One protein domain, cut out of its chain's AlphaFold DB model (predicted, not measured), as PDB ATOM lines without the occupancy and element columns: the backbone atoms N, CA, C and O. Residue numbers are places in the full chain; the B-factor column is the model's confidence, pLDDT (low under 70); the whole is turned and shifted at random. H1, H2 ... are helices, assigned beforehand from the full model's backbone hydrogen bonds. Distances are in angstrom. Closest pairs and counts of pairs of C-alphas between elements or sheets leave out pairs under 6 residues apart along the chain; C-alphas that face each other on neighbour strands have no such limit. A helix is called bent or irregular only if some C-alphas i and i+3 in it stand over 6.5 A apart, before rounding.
ATOM      1  N   ILE A   2      -2.243  39.509  16.898       82.06
ATOM      2  CA  ILE A   2      -2.777  39.184  18.238       82.06
ATOM      3  C   ILE A   2      -2.578  40.306  19.274       82.06
ATOM      4  O   ILE A   2      -3.519  40.723  19.945       82.06
ATOM      5  N   ALA A   3      -1.366  40.859  19.375       82.62
ATOM      6  CA  ALA A   3      -1.093  41.938  20.325       82.62
ATOM      7  C   ALA A   3      -1.987  43.172  20.087       82.62
ATOM      8  O   ALA A   3      -2.540  43.720  21.039       82.62
ATOM      9  N   ARG A   4      -2.191  43.567  18.822       87.75
ATOM     10  CA  ARG A   4      -3.025  44.721  18.446       87.75
ATOM     11  C   ARG A   4      -4.514  44.455  18.661       87.75
ATOM     12  O   ARG A   4      -5.206  45.315  19.197       87.75
ATOM     13  N   THR A   5      -5.002  43.265  18.306       89.44
ATOM     14  CA  THR A   5      -6.411  42.903  18.524       89.44
ATOM     15  C   THR A   5      -6.750  42.857  20.013       89.44
ATOM     16  O   THR A   5      -7.805  43.355  20.391       89.44
ATOM     17  N   SER A   6      -5.839  42.382  20.873       87.19
ATOM     18  CA  SER A   6      -6.043  42.383  22.334       87.19
ATOM     19  C   SER A   6      -6.259  43.788  22.912       87.19
ATOM     20  O   SER A   6      -7.110  43.978  23.777       87.19
ATOM     21  N   VAL A   7      -5.521  44.790  22.417       89.62
ATOM     22  CA  VAL A   7      -5.676  46.190  22.842       89.62
ATOM     23  C   VAL A   7      -7.006  46.745  22.343       89.62
ATOM     24  O   VAL A   7      -7.729  47.377  23.104       89.62
ATOM     25  N   ASN A   8      -7.362  46.441  21.096       91.75
ATOM     26  CA  ASN A   8      -8.620  46.877  20.503       91.75
ATOM     27  C   ASN A   8      -9.838  46.340  21.279       91.75
ATOM     28  O   ASN A   8     -10.761  47.088  21.587       91.75
ATOM     29  N   VAL A   9      -9.799  45.057  21.659       91.75
ATOM     30  CA  VAL A   9     -10.849  44.409  22.463       91.75
ATOM     31  C   VAL A   9     -10.924  45.001  23.872       91.75
ATOM     32  O   VAL A   9     -12.021  45.307  24.336       91.75
ATOM     33  N   ARG A  10      -9.782  45.233  24.539       91.12
ATOM     34  CA  ARG A  10      -9.741  45.885  25.866       91.12
ATOM     35  C   ARG A  10     -10.285  47.315  25.847       91.12
ATOM     36  O   ARG A  10     -10.820  47.758  26.852       91.12
ATOM     37  N   ASN A  11     -10.189  47.997  24.708       93.62
ATOM     38  CA  ASN A  11     -10.743  49.334  24.498       93.62
ATOM     39  C   ASN A  11     -12.178  49.302  23.937       93.62
ATOM     40  O   ASN A  11     -12.641  50.292  23.376       93.62
ATOM     41  N   HIS A  12     -12.876  48.166  24.049       92.19
ATOM     42  CA  HIS A  12     -14.263  47.980  23.609       92.19
ATOM     43  C   HIS A  12     -14.529  48.330  22.137       92.19
ATOM     44  O   HIS A  12     -15.654  48.679  21.771       92.19
ATOM     45  N   ALA A  13     -13.528  48.217  21.264       91.38
ATOM     46  CA  ALA A  13     -13.737  48.422  19.840       91.38
ATOM     47  C   ALA A  13     -14.556  47.264  19.252       91.38
ATOM     48  O   ALA A  13     -14.160  46.101  19.324       91.38
ATOM     49  N   LYS A  14     -15.703  47.592  18.647       89.75
ATOM     50  CA  LYS A  14     -16.683  46.614  18.135       89.75
ATOM     51  C   LYS A  14     -16.713  46.496  16.610       89.75
ATOM     52  O   LYS A  14     -17.366  45.604  16.082       89.75
ATOM     53  N   THR A  15     -16.038  47.393  15.887       93.25
ATOM     54  CA  THR A  15     -16.132  47.496  14.422       93.25
ATOM     55  C   THR A  15     -14.757  47.500  13.751       93.25
ATOM     56  O   THR A  15     -13.727  47.753  14.382       93.25
ATOM     57  N   ARG A  16     -14.735  47.259  12.431       91.44
ATOM     58  CA  ARG A  16     -13.513  47.309  11.602       91.44
ATOM     59  C   ARG A  16     -12.903  48.715  11.504       91.44
ATOM     60  O   ARG A  16     -11.735  48.840  11.147       91.44
ATOM     61  N   VAL A  17     -13.658  49.754  11.880       93.94
ATOM     62  CA  VAL A  17     -13.218  51.159  11.847       93.94
ATOM     63  C   VAL A  17     -11.960  51.366  12.688       93.94
ATOM     64  O   VAL A  17     -11.052  52.067  12.255       93.94
ATOM     65  N   ALA A  18     -11.832  50.692  13.833       92.12
ATOM     66  CA  ALA A  18     -10.646  50.830  14.678       92.12
ATOM     67  C   ALA A  18      -9.352  50.359  13.984       92.12
ATOM     68  O   ALA A  18      -8.302  50.983  14.128       92.12
ATOM     69  N   ALA A  19      -9.428  49.296  13.174       92.12
ATOM     70  CA  ALA A  19      -8.288  48.829  12.387       92.12
ATOM     71  C   ALA A  19      -7.950  49.799  11.243       92.12
ATOM     72  O   ALA A  19      -6.770  50.036  10.986       92.12
ATOM     73  N   MET A  20      -8.966  50.386  10.598       95.50
ATOM     74  CA  MET A  20      -8.774  51.394   9.547       95.50
ATOM     75  C   MET A  20      -8.110  52.656  10.101       95.50
ATOM     76  O   MET A  20      -7.105  53.102   9.558       95.50
ATOM     77  N   VAL A  21      -8.610  53.183  11.223       94.94
ATOM     78  CA  VAL A  21      -8.027  54.352  11.897       94.94
ATOM     79  C   VAL A  21      -6.585  54.072  12.312       94.94
ATOM     80  O   VAL A  21      -5.702  54.876  12.031       94.94
ATOM     81  N   HIS A  22      -6.307  52.907  12.904       93.38
ATOM     82  CA  HIS A  22      -4.943  52.521  13.261       93.38
ATOM     83  C   HIS A  22      -4.009  52.448  12.042       93.38
ATOM     84  O   HIS A  22      -2.871  52.903  12.122       93.38
ATOM     85  N   ALA A  23      -4.478  51.899  10.917       94.88
ATOM     86  CA  ALA A  23      -3.694  51.826   9.686       94.88
ATOM     87  C   ALA A  23      -3.402  53.219   9.101       94.88
ATOM     88  O   ALA A  23      -2.260  53.486   8.733       94.88
ATOM     89  N   VAL A  24      -4.395  54.115   9.072       97.25
ATOM     90  CA  VAL A  24      -4.224  55.502   8.608       97.25
ATOM     91  C   VAL A  24      -3.250  56.264   9.508       97.25
ATOM     92  O   VAL A  24      -2.340  56.915   9.006       97.25
ATOM     93  N   ILE A  25      -3.383  56.137  10.832       95.75
ATOM     94  CA  ILE A  25      -2.456  56.762  11.786       95.75
ATOM     95  C   ILE A  25      -1.032  56.234  11.584       95.75
ATOM     96  O   ILE A  25      -0.099  57.031  11.517       95.75
ATOM     97  N   LEU A  26      -0.844  54.915  11.445       94.62
ATOM     98  CA  LEU A  26       0.477  54.341  11.177       94.62
ATOM     99  C   LEU A  26       1.076  54.860   9.867       94.62
ATOM    100  O   LEU A  26       2.258  55.192   9.845       94.62
ATOM    101  N   LEU A  27       0.278  54.956   8.802       96.06
ATOM    102  CA  LEU A  27       0.729  55.490   7.519       96.06
ATOM    103  C   LEU A  27       1.214  56.940   7.656       96.06
ATOM    104  O   LEU A  27       2.311  57.264   7.203       96.06
ATOM    105  N   LEU A  28       0.428  57.791   8.323       96.62
ATOM    106  CA  LEU A  28       0.794  59.186   8.576       96.62
ATOM    107  C   LEU A  28       2.075  59.289   9.408       96.62
ATOM    108  O   LEU A  28       2.954  60.077   9.069       96.62
ATOM    109  N   ILE A  29       2.215  58.470  10.456       95.31
ATOM    110  CA  ILE A  29       3.427  58.452  11.284       95.31
ATOM    111  C   ILE A  29       4.648  58.071  10.445       95.31
ATOM    112  O   ILE A  29       5.665  58.753  10.513       95.31
ATOM    113  N   VAL A  30       4.557  57.013   9.638       93.69
ATOM    114  CA  VAL A  30       5.688  56.546   8.824       93.69
ATOM    115  C   VAL A  30       6.130  57.613   7.822       93.69
ATOM    116  O   VAL A  30       7.327  57.829   7.679       93.69
ATOM    117  N   ILE A  31       5.197  58.308   7.166       95.44
ATOM    118  CA  ILE A  31       5.536  59.334   6.168       95.44
ATOM    119  C   ILE A  31       6.103  60.597   6.831       95.44
ATOM    120  O   ILE A  31       7.111  61.128   6.374       95.44
ATOM    121  N   LEU A  32       5.476  61.078   7.908       96.62
ATOM    122  CA  LEU A  32       5.851  62.347   8.542       96.62
ATOM    123  C   LEU A  32       7.084  62.223   9.447       96.62
ATOM    124  O   LEU A  32       7.857  63.169   9.565       96.62
ATOM    125  N   PHE A  33       7.280  61.064  10.081       94.88
ATOM    126  CA  PHE A  33       8.321  60.843  11.087       94.88
ATOM    127  C   PHE A  33       9.409  59.858  10.636       94.88
ATOM    128  O   PHE A  33      10.202  59.418  11.468       94.88
ATOM    129  N   ALA A  34       9.512  59.537   9.339       91.56
ATOM    130  CA  ALA A  34      10.579  58.680   8.805       91.56
ATOM    131  C   ALA A  34      12.000  59.054   9.298       91.56
ATOM    132  O   ALA A  34      12.718  58.137   9.706       91.56
ATOM    133  N   PRO A  35      12.411  60.344   9.353       91.19
ATOM    134  CA  PRO A  35      13.748  60.720   9.832       91.19
ATOM    135  C   PRO A  35      13.975  60.449  11.325       91.19
ATOM    136  O   PRO A  35      15.104  60.228  11.750       91.19
ATOM    137  N   LEU A  36      12.914  60.470  12.135       92.31
ATOM    138  CA  LEU A  36      12.999  60.112  13.553       92.31
ATOM    139  C   LEU A  36      13.048  58.591  13.725       92.31
ATOM    140  O   LEU A  36      13.781  58.087  14.572       92.31
ATOM    141  N   VAL A  37      12.290  57.852  12.911       89.88
ATOM    142  CA  VAL A  37      12.255  56.383  12.948       89.88
ATOM    143  C   VAL A  37      13.601  55.780  12.536       89.88
ATOM    144  O   VAL A  37      14.023  54.788  13.127       89.88
ATOM    145  N   SER A  38      14.312  56.383  11.579       90.81
ATOM    146  CA  SER A  38      15.651  55.920  11.179       90.81
ATOM    147  C   SER A  38      16.716  56.119  12.262       90.81
ATOM    148  O   SER A  38      17.727  55.422  12.249       90.81
ATOM    149  N   ALA A  39      16.483  57.020  13.220       95.06
ATOM    150  CA  ALA A  39      17.365  57.232  14.363       95.06
ATOM    151  C   ALA A  39      17.134  56.223  15.506       95.06
ATOM    152  O   ALA A  39      17.854  56.262  16.505       95.06
ATOM    153  N   ILE A  40      16.141  55.329  15.398       94.12
ATOM    154  CA  ILE A  40      15.840  54.351  16.450       94.12
ATOM    155  C   ILE A  40      16.989  53.335  16.556       94.12
ATOM    156  O   ILE A  40      17.265  52.615  15.593       94.12
ATOM    157  N   PRO A  41      17.625  53.194  17.736       96.25
ATOM    158  CA  PRO A  41      18.664  52.196  17.937       96.25
ATOM    159  C   PRO A  41      18.118  50.776  17.766       96.25
ATOM    160  O   PRO A  41      17.056  50.432  18.292       96.25
ATOM    161  N   THR A  42      18.887  49.903  17.117       96.19
ATOM    162  CA  THR A  42      18.522  48.488  16.921       96.19
ATOM    163  C   THR A  42      18.272  47.757  18.242       96.19
ATOM    164  O   THR A  42      17.387  46.907  18.319       96.19
ATOM    165  N   VAL A  43      18.979  48.143  19.308       96.81
ATOM    166  CA  VAL A  43      18.794  47.606  20.667       96.81
ATOM    167  C   VAL A  43      17.383  47.886  21.201       96.81
ATOM    168  O   VAL A  43      16.790  47.021  21.846       96.81
ATOM    169  N   ALA A  44      16.800  49.048  20.887       96.25
ATOM    170  CA  ALA A  44      15.430  49.367  21.283       96.25
ATOM    171  C   ALA A  44      14.421  48.448  20.571       96.25
ATOM    172  O   ALA A  44      13.509  47.915  21.205       96.25
ATOM    173  N   ILE A  45      14.623  48.195  19.274       96.00
ATOM    174  CA  ILE A  45      13.777  47.285  18.487       96.00
ATOM    175  C   ILE A  45      13.915  45.847  19.000       96.00
ATOM    176  O   ILE A  45      12.906  45.164  19.163       96.00
ATOM    177  N   ALA A  46      15.130  45.399  19.327       96.81
ATOM    178  CA  ALA A  46      15.358  44.088  19.934       96.81
ATOM    179  C   ALA A  46      14.597  43.934  21.263       96.81
ATOM    180  O   ALA A  46      13.935  42.918  21.478       96.81
ATOM    181  N   GLY A  47      14.611  44.965  22.117       96.62
ATOM    182  CA  GLY A  47      13.826  44.989  23.354       96.62
ATOM    183  C   GLY A  47      12.320  44.862  23.106       96.62
ATOM    184  O   GLY A  47      11.649  44.053  23.752       96.62
ATOM    185  N   VAL A  48      11.789  45.592  22.119       95.06
ATOM    186  CA  VAL A  48      10.381  45.471  21.706       95.06
ATOM    187  C   VAL A  48      10.076  44.057  21.201       95.06
ATOM    188  O   VAL A  48       9.071  43.473  21.608       95.06
ATOM    189  N   LEU A  49      10.941  43.474  20.367       95.31
ATOM    190  CA  LEU A  49      10.761  42.117  19.846       95.31
ATOM    191  C   LEU A  49      10.726  41.085  20.972       95.31
ATOM    192  O   LEU A  49       9.771  40.319  21.042       95.31
ATOM    193  N   ILE A  50      11.675  41.120  21.908       95.88
ATOM    194  CA  ILE A  50      11.693  40.218  23.070       95.88
ATOM    195  C   ILE A  50      10.414  40.374  23.904       95.88
ATOM    196  O   ILE A  50       9.756  39.378  24.212       95.88
ATOM    197  N   GLY A  51      10.012  41.611  24.214       93.50
ATOM    198  CA  GLY A  51       8.790  41.872  24.979       93.50
ATOM    199  C   GLY A  51       7.525  41.369  24.273       93.50
ATOM    200  O   GLY A  51       6.651  40.763  24.898       93.50
ATOM    201  N   THR A  52       7.431  41.566  22.955       92.50
ATOM    202  CA  THR A  52       6.298  41.056  22.167       92.50
ATOM    203  C   THR A  52       6.300  39.535  22.060       92.50
ATOM    204  O   THR A  52       5.239  38.935  22.235       92.50
ATOM    205  N   SER A  53       7.461  38.907  21.860       92.50
ATOM    206  CA  SER A  53       7.616  37.450  21.834       92.50
ATOM    207  C   SER A  53       7.184  36.829  23.155       92.50
ATOM    208  O   SER A  53       6.372  35.910  23.144       92.50
ATOM    209  N   TYR A  54       7.617  37.381  24.292       92.56
ATOM    210  CA  TYR A  54       7.205  36.902  25.615       92.56
ATOM    211  C   TYR A  54       5.684  36.978  25.813       92.56
ATOM    212  O   TYR A  54       5.056  36.045  26.315       92.56
ATOM    213  N   ARG A  55       5.064  38.076  25.361       89.44
ATOM    214  CA  ARG A  55       3.611  38.254  25.451       89.44
ATOM    215  C   ARG A  55       2.837  37.295  24.543       89.44
ATOM    216  O   ARG A  55       1.773  36.834  24.943       89.44
ATOM    217  N   ILE A  56       3.336  37.026  23.336       90.81
ATOM    218  CA  ILE A  56       2.717  36.081  22.389       90.81
ATOM    219  C   ILE A  56       2.865  34.645  22.887       90.81
ATOM    220  O   ILE A  56       1.918  33.873  22.776       90.81
ATOM    221  N   LEU A  57       4.025  34.313  23.456       90.69
ATOM    222  CA  LEU A  57       4.320  32.992  23.992       90.69
ATOM    223  C   LEU A  57       3.329  32.583  25.090       90.69
ATOM    224  O   LEU A  57       2.990  31.412  25.180       90.69
ATOM    225  N   ASN A  58       2.863  33.547  25.896       90.44
ATOM    226  CA  ASN A  58       2.002  33.336  27.061       90.44
ATOM    227  C   ASN A  58       2.474  32.150  27.936       90.44
ATOM    228  O   ASN A  58       1.949  31.038  27.826       90.44
TER     229      ASN A  58
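This is residues 2 to 58 of the 109 residues of the protein "Sulfate_transp domain-containing protein" of Actinobacteria bacterium (UniProt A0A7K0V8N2). Three helices make a flat, open frame with an empty middle: the long H2 makes one side, H3 makes another, and the short H1 closes the gap between the first part of H2 and the last part of H3. It is a loose ring with few contacts, and H2 and H3 are joined at the far corner by residues 38 to 41. The printed part has 57 residues, with three named helices in the order H1, H2, H3 and no named strand; the class is all helix. The whole is loose, with a radius of gyration of the C-alphas of 14.0 A, and spans 36 by 32 by 12 A.

H1, residues 2 to 10, begins with C-alpha 2 at (-2.777, 39.184, 18.238) and is 12.3 A long from first to last C-alpha. H2, residues 17 to 37, is 26.0 A long and begins with C-alpha 17 at (-13.218, 51.159, 11.847). It is irregular, with C-alphas 32 and 35 8.2 A apart, and has a kink of 57 degrees near residue 31. H3, residues 42 to 57, is 22.2 A long and ends with C-alpha 57 at (4.320, 32.992, 23.992).

H1 and H2 are close but not clearly touching; their closest C-alphas, those of Asn 8 and Ala 18, are 7.3 A apart. They run opposite ways at a steep tilt of 57 degrees. H2 and H3 are apart. H3 touches H1 with residues 52 to 56 alone, and the closest C-alphas, those of Ala 3 and Ile 56, are 7.3 A apart. Their lines are only just about perpendicular, at 70.1 degrees. In H1 and H3 every O i to N i+4 pair is within hydrogen-bond range; in H2 15 of 17 are.

The C-alphas farthest apart, those of Lys 14 and Ala 39, are 35.9 A apart. Residues 23 to 28, 30 to 36 and 38 to 51 stand free. The link from H1 to H2 is short and that from H2 to H3 is tight. The printed part has no cut, and no printed residue is under 70 in pLDDT.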